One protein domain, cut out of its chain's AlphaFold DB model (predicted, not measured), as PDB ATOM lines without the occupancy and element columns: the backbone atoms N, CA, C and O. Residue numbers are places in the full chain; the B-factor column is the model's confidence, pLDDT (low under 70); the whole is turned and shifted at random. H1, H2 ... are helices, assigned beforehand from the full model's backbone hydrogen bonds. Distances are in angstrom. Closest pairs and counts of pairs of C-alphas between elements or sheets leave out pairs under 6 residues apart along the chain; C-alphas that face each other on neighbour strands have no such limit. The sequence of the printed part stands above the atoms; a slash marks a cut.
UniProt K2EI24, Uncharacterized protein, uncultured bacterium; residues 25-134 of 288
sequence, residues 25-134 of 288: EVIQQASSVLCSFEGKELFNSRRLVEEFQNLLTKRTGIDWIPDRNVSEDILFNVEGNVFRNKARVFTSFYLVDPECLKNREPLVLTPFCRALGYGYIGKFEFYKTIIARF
ATOM      1  N   GLU A  25      53.786  35.949 -34.597       92.06
ATOM      2  CA  GLU A  25      53.311  37.126 -33.873       92.06
ATOM      3  C   GLU A  25      52.179  37.827 -34.640       92.06
ATOM      4  O   GLU A  25      51.138  38.150 -34.066       92.06
ATOM      5  N   VAL A  26      52.339  37.970 -35.959       91.06
ATOM      6  CA  VAL A  26      51.311  38.555 -36.824       91.06
ATOM      7  C   VAL A  26      50.093  37.634 -36.956       91.06
ATOM      8  O   VAL A  26      48.959  38.105 -36.843       91.06
ATOM      9  N   ILE A  27      50.292  36.326 -37.168       92.25
ATOM     10  CA  ILE A  27      49.177  35.372 -37.308       92.25
ATOM     11  C   ILE A  27      48.375  35.251 -36.005       92.25
ATOM     12  O   ILE A  27      47.148  35.237 -36.049       92.25
ATOM     13  N   GLN A  28      49.029  35.253 -34.842       95.69
ATOM     14  CA  GLN A  28      48.357  35.229 -33.542       95.69
ATOM     15  C   GLN A  28      47.479  36.473 -33.337       95.69
ATOM     16  O   GLN A  28      46.317  36.361 -32.935       95.69
ATOM     17  N   GLN A  29      48.004  37.660 -33.653       94.88
ATOM     18  CA  GLN A  29      47.244  38.910 -33.579       94.88
ATOM     19  C   GLN A  29      46.064  38.912 -34.557       94.88
ATOM     20  O   GLN A  29      44.958  39.306 -34.180       94.88
ATOM     21  N   ALA A  30      46.263  38.420 -35.783       93.69
ATOM     22  CA  ALA A  30      45.191  38.258 -36.759       93.69
ATOM     23  C   ALA A  30      44.104  37.289 -36.262       93.69
ATOM     24  O   ALA A  30      42.917  37.590 -36.380       93.69
ATOM     25  N   SER A  31      44.480  36.170 -35.633       95.75
ATOM     26  CA  SER A  31      43.540  35.233 -35.007       95.75
ATOM     27  C   SER A  31      42.741  35.860 -33.868       95.75
ATOM     28  O   SER A  31      41.542  35.616 -33.765       95.75
ATOM     29  N   SER A  32      43.359  36.713 -33.048       96.94
ATOM     30  CA  SER A  32      42.647  37.460 -32.002       96.94
ATOM     31  C   SER A  32      41.586  38.403 -32.592       96.94
ATOM     32  O   SER A  32      40.456  38.479 -32.096       96.94
ATOM     33  N   VAL A  33      41.907  39.067 -33.709       95.75
ATOM     34  CA  VAL A  33      40.939  39.881 -34.458       95.75
ATOM     35  C   VAL A  33      39.820  39.014 -35.026       95.75
ATOM     36  O   VAL A  33      38.656  39.337 -34.813       95.75
ATOM     37  N   LEU A  34      40.141  37.891 -35.675       95.19
ATOM     38  CA  LEU A  34      39.149  36.944 -36.196       95.19
ATOM     39  C   LEU A  34      38.163  36.493 -35.106       95.19
ATOM     40  O   LEU A  34      36.956  36.525 -35.338       95.19
ATOM     41  N   CYS A  35      38.649  36.172 -33.901       96.62
ATOM     42  CA  CYS A  35      37.803  35.777 -32.764       96.62
ATOM     43  C   CYS A  35      36.776  36.855 -32.377       96.62
ATOM     44  O   CYS A  35      35.668  36.531 -31.967       96.62
ATOM     45  N   SER A  36      37.093  38.139 -32.571       96.19
ATOM     46  CA  SER A  36      36.175  39.256 -32.278       96.19
ATOM     47  C   SER A  36      35.044  39.411 -33.311       96.19
ATOM     48  O   SER A  36      34.133  40.231 -33.134       96.19
ATOM     49  N   PHE A  37      35.110  38.666 -34.417       94.81
ATOM     50  CA  PHE A  37      34.145  38.703 -35.518       94.81
ATOM     51  C   PHE A  37      33.487  37.348 -35.804       94.81
ATOM     52  O   PHE A  37      32.680  37.260 -36.730       94.81
ATOM     53  N   GLU A  38      33.791  36.311 -35.021       94.06
ATOM     54  CA  GLU A  38      33.152  35.002 -35.150       94.06
ATOM     55  C   GLU A  38      31.620  35.111 -35.050       94.06
ATOM     56  O   GLU A  38      31.084  35.843 -34.217       94.06
ATOM     57  N   GLY A  39      30.911  34.412 -35.941       91.75
ATOM     58  CA  GLY A  39      29.448  34.403 -36.005       91.75
ATOM     59  C   GLY A  39      28.809  35.666 -36.596       91.75
ATOM     60  O   GLY A  39      27.589  35.710 -36.737       91.75
ATOM     61  N   LYS A  40      29.587  36.690 -36.978       90.38
ATOM     62  CA  LYS A  40      29.058  37.880 -37.665       90.38
ATOM     63  C   LYS A  40      28.902  37.626 -39.167       90.38
ATOM     64  O   LYS A  40      29.752  36.978 -39.780       90.38
ATOM     65  N   GLU A  41      27.882  38.229 -39.784       85.81
ATOM     66  CA  GLU A  41      27.666  38.258 -41.245       85.81
ATOM     67  C   GLU A  41      28.641  39.216 -41.950       85.81
ATOM     68  O   GLU A  41      28.269  40.203 -42.592       85.81
ATOM     69  N   LEU A  42      29.934  38.942 -41.788       81.25
ATOM     70  CA  LEU A  42      31.012  39.816 -42.228       81.25
ATOM     71  C   LEU A  42      30.971  40.046 -43.744       81.25
ATOM     72  O   LEU A  42      31.169  41.165 -44.199       81.25
ATOM     73  N   PHE A  43      30.657  39.017 -44.530       76.38
ATOM     74  CA  PHE A  43      30.741  39.066 -45.994       76.38
ATOM     75  C   PHE A  43      29.623  39.869 -46.668       76.38
ATOM     76  O   PHE A  43      29.800  40.312 -47.802       76.38
ATOM     77  N   ASN A  44      28.506  40.092 -45.970       77.06
ATOM     78  CA  ASN A  44      27.341  40.804 -46.502       77.06
ATOM     79  C   ASN A  44      27.249  42.254 -45.993       77.06
ATOM     80  O   ASN A  44      26.358  42.999 -46.395       77.06
ATOM     81  N   SER A  45      28.183  42.686 -45.137       83.12
ATOM     82  CA  SER A  45      28.173  44.018 -44.533       83.12
ATOM     83  C   SER A  45      29.468  44.773 -44.803       83.12
ATOM     84  O   SER A  45      30.484  44.564 -44.142       83.12
ATOM     85  N   ARG A  46      29.413  45.735 -45.732       80.75
ATOM     86  CA  ARG A  46      30.547  46.618 -46.053       80.75
ATOM     87  C   ARG A  46      31.134  47.295 -44.808       80.75
ATOM     88  O   ARG A  46      32.347  47.325 -44.649       80.75
ATOM     89  N   ARG A  47      30.276  47.774 -43.902       85.94
ATOM     90  CA  ARG A  47      30.701  48.409 -42.647       85.94
ATOM     91  C   ARG A  47      31.497  47.446 -41.760       85.94
ATOM     92  O   ARG A  47      32.531  47.836 -41.233       85.94
ATOM     93  N   LEU A  48      31.030  46.204 -41.599       86.12
ATOM     94  CA  LEU A  48      31.738  45.209 -40.783       86.12
ATOM     95  C   LEU A  48      33.061  44.789 -41.429       86.12
ATOM     96  O   LEU A  48      34.035  44.580 -40.713       86.12
ATOM     97  N   VAL A  49      33.118  44.697 -42.762       85.06
ATOM     98  CA  VAL A  49      34.376  44.464 -43.491       85.06
ATOM     99  C   VAL A  49      35.377  45.585 -43.227       85.06
ATOM    100  O   VAL A  49      36.524  45.298 -42.902       85.06
ATOM    101  N   GLU A  50      34.957  46.844 -43.357       85.31
ATOM    102  CA  GLU A  50      35.817  48.008 -43.111       85.31
ATOM    103  C   GLU A  50      36.301  48.031 -41.649       85.31
ATOM    104  O   GLU A  50      37.487  48.229 -41.384       85.31
ATOM    105  N   GLU A  51      35.415  47.746 -40.691       89.88
ATOM    106  CA  GLU A  51      35.764  47.618 -39.271       89.88
ATOM    107  C   GLU A  51      36.790  46.498 -39.028       89.88
ATOM    108  O   GLU A  51      37.804  46.718 -38.360       89.88
ATOM    109  N   PHE A  52      36.564  45.319 -39.614       90.50
ATOM    110  CA  PHE A  52      37.475  44.182 -39.528       90.50
ATOM    111  C   PHE A  52      38.853  44.520 -40.097       90.50
ATOM    112  O   PHE A  52      39.860  44.284 -39.435       90.50
ATOM    113  N   GLN A  53      38.915  45.100 -41.296       87.69
ATOM    114  CA  GLN A  53      40.171  45.457 -41.962       87.69
ATOM    115  C   GLN A  53      40.966  46.500 -41.177       87.69
ATOM    116  O   GLN A  53      42.179  46.353 -41.004       87.69
ATOM    117  N   ASN A  54      40.284  47.524 -40.660       89.75
ATOM    118  CA  ASN A  54      40.903  48.550 -39.829       89.75
ATOM    119  C   ASN A  54      41.472  47.944 -38.544       89.75
ATOM    120  O   ASN A  54      42.608  48.242 -38.168       89.75
ATOM    121  N   LEU A  55      40.714  47.064 -37.879       93.50
ATOM    122  CA  LEU A  55      41.189  46.409 -36.664       93.50
ATOM    123  C   LEU A  55      42.349  45.448 -36.951       93.50
ATOM    124  O   LEU A  55      43.323  45.440 -36.201       93.50
ATOM    125  N   LEU A  56      42.264  44.678 -38.037       91.25
ATOM    126  CA  LEU A  56      43.293  43.740 -38.471       91.25
ATOM    127  C   LEU A  56      44.616  44.464 -38.739       91.25
ATOM    128  O   LEU A  56      45.632  44.119 -38.134       91.25
ATOM    129  N   THR A  57      44.590  45.521 -39.550       89.44
ATOM    130  CA  THR A  57      45.762  46.357 -39.861       89.44
ATOM    131  C   THR A  57      46.341  46.982 -38.594       89.44
ATOM    132  O   THR A  57      47.534  46.863 -38.320       89.44
ATOM    133  N   LYS A  58      45.487  47.571 -37.746       92.75
ATOM    134  CA  LYS A  58      45.907  48.195 -36.484       92.75
ATOM    135  C   LYS A  58      46.582  47.208 -35.527       92.75
ATOM    136  O   LYS A  58      47.507  47.591 -34.820       92.75
ATOM    137  N   ARG A  59      46.091  45.967 -35.449       91.75
ATOM    138  CA  ARG A  59      46.600  44.959 -34.505       91.75
ATOM    139  C   ARG A  59      47.870  44.279 -34.975       91.75
ATOM    140  O   ARG A  59      48.682  43.941 -34.129       91.75
ATOM    141  N   THR A  60      48.009  44.085 -36.280       89.19
ATOM    142  CA  THR A  60      49.111  43.328 -36.890       89.19
ATOM    143  C   THR A  60      50.254  44.207 -37.386       89.19
ATOM    144  O   THR A  60      51.352  43.710 -37.611       89.19
ATOM    145  N   GLY A  61      50.005  45.507 -37.582       86.38
ATOM    146  CA  GLY A  61      50.994  46.451 -38.098       86.38
ATOM    147  C   GLY A  61      51.338  46.262 -39.577       86.38
ATOM    148  O   GLY A  61      52.298  46.869 -40.042       86.38
ATOM    149  N   ILE A  62      50.581  45.440 -40.315       81.38
ATOM    150  CA  ILE A  62      50.774  45.218 -41.753       81.38
ATOM    151  C   ILE A  62      49.504  45.548 -42.532       81.38
ATOM    152  O   ILE A  62      48.397  45.414 -42.009       81.38
ATOM    153  N   ASP A  63      49.670  45.948 -43.792       78.19
ATOM    154  CA  ASP A  63      48.548  46.102 -44.712       78.19
ATOM    155  C   ASP A  63      48.128  44.731 -45.261       78.19
ATOM    156  O   ASP A  63      48.920  44.003 -45.863       78.19
ATOM    157  N   TRP A  64      46.868  44.374 -45.018       75.88
ATOM    158  CA  TRP A  64      46.261  43.122 -45.479       75.88
ATOM    159  C   TRP A  64      45.540  43.276 -46.820       75.88
ATOM    160  O   TRP A  64      44.994  42.300 -47.347       75.88
ATOM    161  N   ILE A  65      45.508  44.490 -47.370       69.81
ATOM    162  CA  ILE A  65      44.941  44.774 -48.681       69.81
ATOM    163  C   ILE A  65      46.015  44.478 -49.741       69.81
ATOM    164  O   ILE A  65      47.135  44.977 -49.646       69.81
ATOM    165  N   PRO A  66      45.714  43.664 -50.769       56.69
ATOM    166  CA  PRO A  66      46.650  43.429 -51.860       56.69
ATOM    167  C   PRO A  66      46.994  44.733 -52.589       56.69
ATOM    168  O   PRO A  66      46.108  45.495 -52.980       56.69
ATOM    169  N   ASP A  67      48.289  44.954 -52.795       45.50
ATOM    170  CA  ASP A  67      48.831  46.123 -53.480       45.50
ATOM    171  C   ASP A  67      48.381  46.155 -54.954       45.50
ATOM    172  O   ASP A  67      48.510  45.163 -55.675       45.50
ATOM    173  N   ARG A  68      47.824  47.287 -55.403       49.47
ATOM    174  CA  ARG A  68      47.087  47.412 -56.681       49.47
ATOM    175  C   ARG A  68      47.981  47.529 -57.923       49.47
ATOM    176  O   ARG A  68      47.462  47.555 -59.034       49.47
ATOM    177  N   ASN A  69      49.300  47.596 -57.750       37.91
ATOM    178  CA  ASN A  69      50.245  47.931 -58.816       37.91
ATOM    179  C   ASN A  69      51.139  46.744 -59.205       37.91
ATOM    180  O   ASN A  69      52.291  46.700 -58.782       37.91
ATOM    181  N   VAL A  70      50.646  45.804 -60.024       35.94
ATOM    182  CA  VAL A  70      51.506  44.917 -60.839       35.94
ATOM    183  C   VAL A  70      50.768  44.500 -62.128       35.94
ATOM    184  O   VAL A  70      49.780  43.785 -62.042       35.94
ATOM    185  N   SER A  71      51.268  44.990 -63.274       35.84
ATOM    186  CA  SER A  71      51.133  44.554 -64.688       35.84
ATOM    187  C   SER A  71      49.880  43.797 -65.178       35.84
ATOM    188  O   SER A  71      49.495  42.768 -64.634       35.84
ATOM    189  N   GLU A  72      49.381  44.242 -66.335       34.62
ATOM    190  CA  GLU A  72      48.152  43.879 -67.072       34.62
ATOM    191  C   GLU A  72      47.914  42.390 -67.432       34.62
ATOM    192  O   GLU A  72      46.864  42.077 -67.986       34.62
ATOM    193  N   ASP A  73      48.787  41.451 -67.060       34.12
ATOM    194  CA  ASP A  73      48.690  40.033 -67.470       34.12
ATOM    195  C   ASP A  73      48.198  39.063 -66.386       34.12
ATOM    196  O   ASP A  73      48.274  37.840 -66.532       34.12
ATOM    197  N   ILE A  74      47.639  39.568 -65.286       37.50
ATOM    198  CA  ILE A  74      46.923  38.716 -64.336       37.50
ATOM    199  C   ILE A  74      45.528  39.290 -64.151       37.50
ATOM    200  O   ILE A  74      45.375  40.422 -63.702       37.50
ATOM    201  N   LEU A  75      44.509  38.489 -64.474       31.02
ATOM    202  CA  LEU A  75      43.092  38.741 -64.188       31.02
ATOM    203  C   LEU A  75      42.837  38.782 -62.662       31.02
ATOM    204  O   LEU A  75      42.078  37.983 -62.112       31.02
ATOM    205  N   PHE A  76      43.491  39.693 -61.940       33.66
ATOM    206  CA  PHE A  76      43.189  40.024 -60.557       33.66
ATOM    207  C   PHE A  76      41.996  40.978 -60.555       33.66
ATOM    208  O   PHE A  76      42.110  42.180 -60.781       33.66
ATOM    209  N   ASN A  77      40.819  40.396 -60.335       34.81
ATOM    210  CA  ASN A  77      39.542  41.093 -60.334       34.81
ATOM    211  C   ASN A  77      39.502  42.273 -59.342       34.81
ATOM    212  O   ASN A  77      39.803  42.155 -58.154       34.81
ATOM    213  N   VAL A  78      39.001  43.388 -59.862       36.53
ATOM    214  CA  VAL A  78      38.808  44.727 -59.288       36.53
ATOM    215  C   VAL A  78      37.875  44.709 -58.059       36.53
ATOM    216  O   VAL A  78      36.670  44.611 -58.244       36.53
ATOM    217  N   GLU A  79      38.399  44.626 -56.823       42.25
ATOM    218  CA  GLU A  79      37.810  45.066 -55.518       42.25
ATOM    219  C   GLU A  79      38.739  44.650 -54.349       42.25
ATOM    220  O   GLU A  79      39.067  43.475 -54.178       42.25
ATOM    221  N   GLY A  80      39.153  45.621 -53.524       50.19
ATOM    222  CA  GLY A  80      40.202  45.487 -52.501       50.19
ATOM    223  C   GLY A  80      39.723  45.076 -51.105       50.19
ATOM    224  O   GLY A  80      39.719  45.902 -50.198       50.19
ATOM    225  N   ASN A  81      39.355  43.805 -50.914       60.94
ATOM    226  CA  ASN A  81      39.062  43.236 -49.591       60.94
ATOM    227  C   ASN A  81      39.862  41.947 -49.328       60.94
ATOM    228  O   ASN A  81      39.898  41.063 -50.185       60.94
ATOM    229  N   VAL A  82      40.434  41.816 -48.122       65.75
ATOM    230  CA  VAL A  82      41.187  40.649 -47.614       65.75
ATOM    231  C   VAL A  82      40.478  39.295 -47.815       65.75
ATOM    232  O   VAL A  82      41.140  38.269 -47.964       65.75
ATOM    233  N   PHE A  83      39.143  39.268 -47.916       66.56
ATOM    234  CA  PHE A  83      38.369  38.037 -48.136       66.56
ATOM    235  C   PHE A  83      38.134  37.644 -49.609       66.56
ATOM    236  O   PHE A  83      37.752  36.501 -49.857       66.56
ATOM    237  N   ARG A  84      38.380  38.515 -50.604       61.41
ATOM    238  CA  ARG A  84      38.004  38.245 -52.016       61.41
ATOM    239  C   ARG A  84      38.849  37.146 -52.672       61.41
ATOM    240  O   ARG A  84      38.318  36.324 -53.413       61.41
ATOM    241  N   ASN A  85      40.126  37.042 -52.303       60.38
ATOM    242  CA  ASN A  85      40.973  35.885 -52.618       60.38
ATOM    243  C   ASN A  85      40.838  34.809 -51.525       60.38
ATOM    244  O   ASN A  85      41.836  34.421 -50.925       60.38
ATOM    245  N   LYS A  86      39.599  34.386 -51.214       57.03
ATOM    246  CA  LYS A  86      39.235  33.343 -50.222       57.03
ATOM    247  C   LYS A  86      39.945  33.440 -48.866       57.03
ATOM    248  O   LYS A  86      40.217  32.411 -48.251       57.03
ATOM    249  N   ALA A  87      40.315  34.649 -48.436       68.88
ATOM    250  CA  ALA A  87      41.248  34.856 -47.327       68.88
ATOM    251  C   ALA A  87      42.346  33.774 -47.291       68.88
ATOM    252  O   ALA A  87      42.533  33.100 -46.278       68.88
ATOM    253  N   ARG A  88      43.004  33.551 -48.441       75.94
ATOM    254  CA  ARG A  88      43.930  32.433 -48.691       75.94
ATOM    255  C   ARG A  88      44.953  32.243 -47.585       75.94
ATOM    256  O   ARG A  88      45.260  31.112 -47.249       75.94
ATOM    257  N   VAL A  89      45.430  33.330 -46.980       80.25
ATOM    258  CA  VAL A  89      46.301  33.263 -45.802       80.25
ATOM    259  C   VAL A  89      45.593  32.574 -44.643       80.25
ATOM    260  O   VAL A  89      46.068  31.550 -44.161       80.25
ATOM    261  N   PHE A  90      44.429  33.072 -44.228       87.25
ATOM    262  CA  PHE A  90      43.676  32.494 -43.118       87.25
ATOM    263  C   PHE A  90      43.287  31.040 -43.382       87.25
ATOM    264  O   PHE A  90      43.407  30.213 -42.484       87.25
ATOM    265  N   THR A  91      42.890  30.692 -44.605       84.44
ATOM    266  CA  THR A  91      42.580  29.299 -44.955       84.44
ATOM    267  C   THR A  91      43.835  28.428 -45.046       84.44
ATOM    268  O   THR A  91      43.810  27.298 -44.562       84.44
ATOM    269  N   SER A  92      44.956  28.935 -45.575       84.44
ATOM    270  CA  SER A  92      46.245  28.215 -45.643       84.44
ATOM    271  C   SER A  92      46.843  27.907 -44.268       84.44
ATOM    272  O   SER A  92      47.487  26.876 -44.097       84.44
ATOM    273  N   PHE A  93      46.576  28.759 -43.275       89.19
ATOM    274  CA  PHE A  93      46.967  28.555 -41.880       89.19
ATOM    275  C   PHE A  93      45.877  27.874 -41.038       89.19
ATOM    276  O   PHE A  93      45.987  27.834 -39.813       89.19
ATOM    277  N   TYR A  94      44.834  27.323 -41.668       90.44
ATOM    278  CA  TYR A  94      43.732  26.626 -40.995       90.44
ATOM    279  C   TYR A  94      43.017  27.473 -39.934       90.44
ATOM    280  O   TYR A  94      42.594  26.949 -38.904       90.44
ATOM    281  N   LEU A  95      42.895  28.782 -40.150       92.44
ATOM    282  CA  LEU A  95      42.278  29.704 -39.196       92.44
ATOM    283  C   LEU A  95      40.755  29.803 -39.376       92.44
ATOM    284  O   LEU A  95      40.005  29.944 -38.412       92.44
ATOM    285  N   VAL A  96      40.292  29.725 -40.617       90.38
ATOM    286  CA  VAL A  96      38.885  29.923 -40.987       90.38
ATOM    287  C   VAL A  96      38.395  28.695 -41.741       90.38
ATOM    288  O   VAL A  96      39.165  28.083 -42.485       90.38
ATOM    289  N   ASP A  97      37.127  28.340 -41.544       86.06
ATOM    290  CA  ASP A  97      36.479  27.306 -42.345       86.06
ATOM    291  C   ASP A  97      36.363  27.778 -43.810       86.06
ATOM    292  O   ASP A  97      35.741  28.814 -44.072       86.06
ATOM    293  N   PRO A  98      36.958  27.073 -44.788       82.56
ATOM    294  CA  PRO A  98      36.858  27.459 -46.193       82.56
ATOM    295  C   PRO A  98      35.412  27.508 -46.713       82.56
ATOM    296  O   PRO A  98      35.129  28.312 -47.606       82.56
ATOM    297  N   GLU A  99      34.487  26.714 -46.163       82.69
ATOM    298  CA  GLU A  99      33.093  26.700 -46.620       82.69
ATOM    299  C   GLU A  99      32.355  27.988 -46.235       82.69
ATOM    300  O   GLU A  99      31.630  28.533 -47.070       82.69
ATOM    301  N   CYS A 100      32.621  28.575 -45.056       82.25
ATOM    302  CA  CYS A 100      31.966  29.837 -44.679       82.25
ATOM    303  C   CYS A 100      32.349  30.991 -45.625       82.25
ATOM    304  O   CYS A 100      31.520  31.837 -45.962       82.25
ATOM    305  N   LEU A 101      33.585  30.981 -46.136       79.38
ATOM    306  CA  LEU A 101      34.079  31.957 -47.112       79.38
ATOM    307  C   LEU A 101      33.465  31.747 -48.498       79.38
ATOM    308  O   LEU A 101      33.180  32.712 -49.208       79.38
ATOM    309  N   LYS A 102      33.274  30.488 -48.892       76.94
ATOM    310  CA  LYS A 102      32.705  30.099 -50.184       76.94
ATOM    311  C   LYS A 102      31.207  30.392 -50.258       76.94
ATOM    312  O   LYS A 102      30.753  30.949 -51.256       76.94
ATOM    313  N   ASN A 103      30.473  30.075 -49.195       80.44
ATOM    314  CA  ASN A 103      29.021  30.237 -49.119       80.44
ATOM    315  C   ASN A 103      28.599  31.621 -48.600       80.44
ATOM    316  O   ASN A 103      27.411  31.928 -48.585       80.44
ATOM    317  N   ARG A 104      29.561  32.474 -48.213       77.19
ATOM    318  CA  ARG A 104      29.323  33.791 -47.591       77.19
ATOM    319  C   ARG A 104      28.436  33.708 -46.341       77.19
ATOM    320  O   ARG A 104      27.635  34.604 -46.075       77.19
ATOM    321  N   GLU A 105      28.600  32.634 -45.584       82.69
ATOM    322  CA  GLU A 105      27.939  32.404 -44.299       82.69
ATOM    323  C   GLU A 105      28.566  33.277 -43.198       82.69
ATOM    324  O   GLU A 105      29.593  33.915 -43.427       82.69
ATOM    325  N   PRO A 106      27.994  33.351 -41.985       88.75
ATOM    326  CA  PRO A 106      28.687  33.972 -40.860       88.75
ATOM    327  C   PRO A 106      30.118  33.437 -40.693       88.75
ATOM    328  O   PRO A 106      30.386  32.271 -40.972       88.75
ATOM    329  N   LEU A 107      31.052  34.279 -40.242       89.75
ATOM    330  CA  LEU A 107      32.456  33.878 -40.095       89.75
ATOM    331  C   LEU A 107      32.587  32.702 -39.111       89.75
ATOM    332  O   LEU A 107      32.331  32.872 -37.917       89.75
ATOM    333  N   VAL A 108      33.043  31.543 -39.597       91.56
ATOM    334  CA  VAL A 108      33.284  30.341 -38.782       91.56
ATOM    335  C   VAL A 108      34.782  30.110 -38.618       91.56
ATOM    336  O   VAL A 108      35.522  29.963 -39.595       91.56
ATOM    337  N   LEU A 109      35.240  30.053 -37.366       94.44
ATOM    338  CA  LEU A 109      36.642  29.801 -37.040       94.44
ATOM    339  C   LEU A 109      36.889  28.331 -36.716       94.44
ATOM    340  O   LEU A 109      36.042  27.631 -36.152       94.44
ATOM    341  N   THR A 110      38.100  27.864 -37.008       94.94
ATOM    342  CA  THR A 110      38.525  26.535 -36.562       94.94
ATOM    343  C   THR A 110      38.834  26.540 -35.057       94.94
ATOM    344  O   THR A 110      39.194  27.582 -34.496       94.94
ATOM    345  N   PRO A 111      38.796  25.376 -34.376       95.94
ATOM    346  CA  PRO A 111      39.268  25.274 -32.993       95.94
ATOM    347  C   PRO A 111      40.718  25.751 -32.817       95.94
ATOM    348  O   PRO A 111      41.046  26.370 -31.809       95.94
ATOM    349  N   PHE A 112      41.566  25.518 -33.827       96.00
ATOM    350  CA  PHE A 112      42.955  25.976 -33.848       96.00
ATOM    351  C   PHE A 112      43.052  27.507 -33.831       96.00
ATOM    352  O   PHE A 112      43.813  28.055 -33.040       96.00
ATOM    353  N   CYS A 113      42.241  28.201 -34.635       96.44
ATOM    354  CA  CYS A 113      42.195  29.662 -34.649       96.44
ATOM    355  C   CYS A 113      41.776  30.248 -33.306       96.44
ATOM    356  O   CYS A 113      42.425  31.169 -32.819       96.44
ATOM    357  N   ARG A 114      40.723  29.691 -32.692       97.75
ATOM    358  CA  ARG A 114      40.255  30.137 -31.374       97.75
ATOM    359  C   ARG A 114      41.347  29.952 -30.328       97.75
ATOM    360  O   ARG A 114      41.683  30.887 -29.610       97.75
ATOM    361  N   ALA A 115      41.949  28.764 -30.284       97.62
ATOM    362  CA  ALA A 115      43.022  28.467 -29.346       97.62
ATOM    363  C   ALA A 115      44.228  29.406 -29.533       97.62
ATOM    364  O   ALA A 115      44.765  29.928 -28.556       97.62
ATOM    365  N   LEU A 116      44.607  29.682 -30.782       97.25
ATOM    366  CA  LEU A 116      45.677  30.617 -31.111       97.25
ATOM    367  C   LEU A 116      45.332  32.065 -30.724       97.25
ATOM    368  O   LEU A 116      46.136  32.731 -30.076       97.25
ATOM    369  N   GLY A 117      44.138  32.543 -31.085       96.69
ATOM    370  CA  GLY A 117      43.679  33.911 -30.828       96.69
ATOM    371  C   GLY A 117      43.492  34.232 -29.343       96.69
ATOM    372  O   GLY A 117      43.686  35.379 -28.944       96.69
ATOM    373  N   TYR A 118      43.183  33.224 -28.523       96.56
ATOM    374  CA  TYR A 118      43.132  33.334 -27.061       96.56
ATOM    375  C   TYR A 118      44.485  33.107 -26.369       96.56
ATOM    376  O   TYR A 118      44.573  33.243 -25.152       96.56
ATOM    377  N   GLY A 119      45.544  32.789 -27.119       95.44
ATOM    378  CA  GLY A 119      46.892  32.623 -26.574       95.44
ATOM    379  C   GLY A 119      47.175  31.260 -25.933       95.44
ATOM    380  O   GLY A 119      48.180  31.126 -25.242       95.44
ATOM    381  N   TYR A 120      46.342  30.243 -26.175       97.12
ATOM    382  CA  TYR A 120      46.572  28.879 -25.682       97.12
ATOM    383  C   TYR A 120      47.631  28.106 -26.481       97.12
ATOM    384  O   TYR A 120      48.087  27.065 -26.022       97.12
ATOM    385  N   ILE A 121      48.002  28.588 -27.672       96.44
ATOM    386  CA  ILE A 121      49.004  27.960 -28.545       96.44
ATOM    387  C   ILE A 121      50.268  28.815 -28.563       96.44
ATOM    388  O   ILE A 121      50.233  29.986 -28.956       96.44
ATOM    389  N   GLY A 122      51.392  28.216 -28.172       94.69
ATOM    390  CA  GLY A 122      52.701  28.856 -28.236       94.69
ATOM    391  C   GLY A 122      53.310  28.851 -29.641       94.69
ATOM    392  O   GLY A 122      52.915  28.090 -30.524       94.69
ATOM    393  N   LYS A 123      54.357  29.661 -29.841       93.81
ATOM    394  CA  LYS A 123      55.066  29.798 -31.128       93.81
ATOM    395  C   LYS A 123      55.543  28.465 -31.711       93.81
ATOM    396  O   LYS A 123      55.349  28.198 -32.893       93.81
ATOM    397  N   PHE A 124      56.163  27.624 -30.884       90.94
ATOM    398  CA  PHE A 124      56.665  26.320 -31.319       90.94
ATOM    399  C   PHE A 124      55.531  25.389 -31.770       90.94
ATOM    400  O   PHE A 124      55.624  24.763 -32.826       90.94
ATOM    401  N   GLU A 125      54.447  25.333 -30.996       94.19
ATOM    402  CA  GLU A 125      53.274  24.509 -31.296       94.19
ATOM    403  C   GLU A 125      52.585  24.979 -32.572       94.19
ATOM    404  O   GLU A 125      52.282  24.147 -33.419       94.19
ATOM    405  N   PHE A 126      52.440  26.294 -32.768       95.12
ATOM    406  CA  PHE A 126      51.920  26.866 -34.008       95.12
ATOM    407  C   PHE A 126      52.676  26.338 -35.233       95.12
ATOM    408  O   PHE A 126      52.067  25.738 -36.120       95.12
ATOM    409  N   TYR A 127      54.004  26.499 -35.276       94.38
ATOM    410  CA  TYR A 127      54.784  26.045 -36.428       94.38
ATOM    411  C   TYR A 127      54.733  24.529 -36.603       94.38
ATOM    412  O   TYR A 127      54.563  24.059 -37.727       94.38
ATOM    413  N   LYS A 128      54.828  23.763 -35.507       94.75
ATOM    414  CA  LYS A 128      54.706  22.300 -35.545       94.75
ATOM    415  C   LYS A 128      53.357  21.875 -36.133       94.75
ATOM    416  O   LYS A 128      53.323  20.999 -36.992       94.75
ATOM    417  N   THR A 129      52.260  22.510 -35.716       94.69
ATOM    418  CA  THR A 129      50.916  22.224 -36.226       94.69
ATOM    419  C   THR A 129      50.803  22.527 -37.714       94.69
ATOM    420  O   THR A 129      50.291  21.688 -38.453       94.69
ATOM    421  N   ILE A 130      51.296  23.679 -38.181       94.00
ATOM    422  CA  ILE A 130      51.254  24.009 -39.613       94.00
ATOM    423  C   ILE A 130      52.105  23.024 -40.422       94.00
ATOM    424  O   ILE A 130      51.616  22.483 -41.408       94.00
ATOM    425  N   ILE A 131      53.329  22.717 -39.980       95.06
ATOM    426  CA  ILE A 131      54.232  21.771 -40.658       95.06
ATOM    427  C   ILE A 131      53.610  20.376 -40.789       95.06
ATOM    428  O   ILE A 131      53.670  19.784 -41.866       95.06
ATOM    429  N   ALA A 132      52.992  19.863 -39.722       95.00
ATOM    430  CA  ALA A 132      52.363  18.542 -39.721       95.00
ATOM    431  C   ALA A 132      51.068  18.501 -40.554       95.00
ATOM    432  O   ALA A 132      50.768  17.530 -41.259       95.00
ATOM    433  N   ARG A 133      50.256  19.561 -40.488       93.12
ATOM    434  CA  ARG A 133      48.929  19.562 -41.118       93.12
ATOM    435  C   ARG A 133      48.972  19.931 -42.590       93.12
ATOM    436  O   ARG A 133      48.244  19.292 -43.352       93.12
ATOM    437  N   PHE A 134      49.826  20.877 -42.984       92.81
ATOM    438  CA  PHE A 134      49.855  21.409 -44.343       92.81
ATOM    439  C   PHE A 134      50.044  20.297 -45.374       92.81
ATOM    440  O   PHE A 134      51.030  19.561 -45.348       92.81
TER     441      PHE A 134
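AT A GLANCE: This is residues 25 to 134 of the 288 residues of an uncharacterized protein of uncultured bacterium (UniProt K2EI24). A loose cluster of helices built round a helical hairpin: H1 and H2 run side by side, H5 packs steeply across H1, and the short helices H3 and H4 and the last helix H6 are joined to this group with few or no contacts between helices. From the other parts a long loop reaches away, and its residues 69 to 75 stick out free, opposite the end where H5 and H6 lie. The printed part has 110 residues with six named helices, H1 to H6 in order along the chain, and no named strand; the class is all helix, with 55 residues in helices. By its radius of gyration of the C-alphas, 14.3 A, the whole is compact, and it spans 41 by 29 by 27 A.

IN THESE COORDINATES: H1 is residues 25 to 35, starting with C-alpha 25 at (53.311, 37.126, -33.873) and 15.6 A long from first to last C-alpha. H2, the longest helix, is residues 46 to 60 and 21.0 A long; its C-alpha 60 is at (49.111, 43.328, -36.890). After the stretch 61 to 87, which has no named element, H3 is residues 88 to 92, 5.7 A long. H4 is residues 98 to 103, 8.8 A long, and H5 is residues 111 to 117, 9.9 A long. H6 is residues 123 to 133, 15.6 A long, ending with C-alpha 133 at (48.929, 19.562, -41.118).

HOW THE PARTS SIT: H1 and H2 touch and form a helical hairpin, at a shallow tilt of 30 degrees, opposite ways; their closest C-alphas are those of Val 26 and Thr 60, 5.3 A apart. H1 also touches H5, at a steep tilt of 65 degrees, opposite ways, with the C-alphas of Ser 32 and Gly 117 closest at 3.9 A. H1 and H3 are near each other, with 5 pairs of C-alphas within 10 A. H3 and H4 are close but not clearly touching, the closest C-alphas being those of Thr 91 and Pro 98 at 6.1 A. H5 and H6 are close but not clearly touching, at a shallow tilt of 28 degrees, opposite ways; the C-alphas of Leu 116 and Phe 126 come closest, at 7.8 A. H1 and H6 are only just apart, their closest C-alphas being 8.0 A from each other. Among the other pairs that are apart are H2 and H5, and H4 and H6. In H1, H2, H3, H4, H5 and H6 every O i to N i+4 pair is within hydrogen-bond range.

THE WHOLE: The two C-alphas farthest apart are those of Glu 72 and Tyr 120, 44.1 A. The printed part has no cut. The link from H2 to H3, with 27 residues, is long, while those from H3 to H4 and from H5 to H6 are tight. The mean pLDDT of the printed part is 81.1, and residues 65 to 87 are under 70.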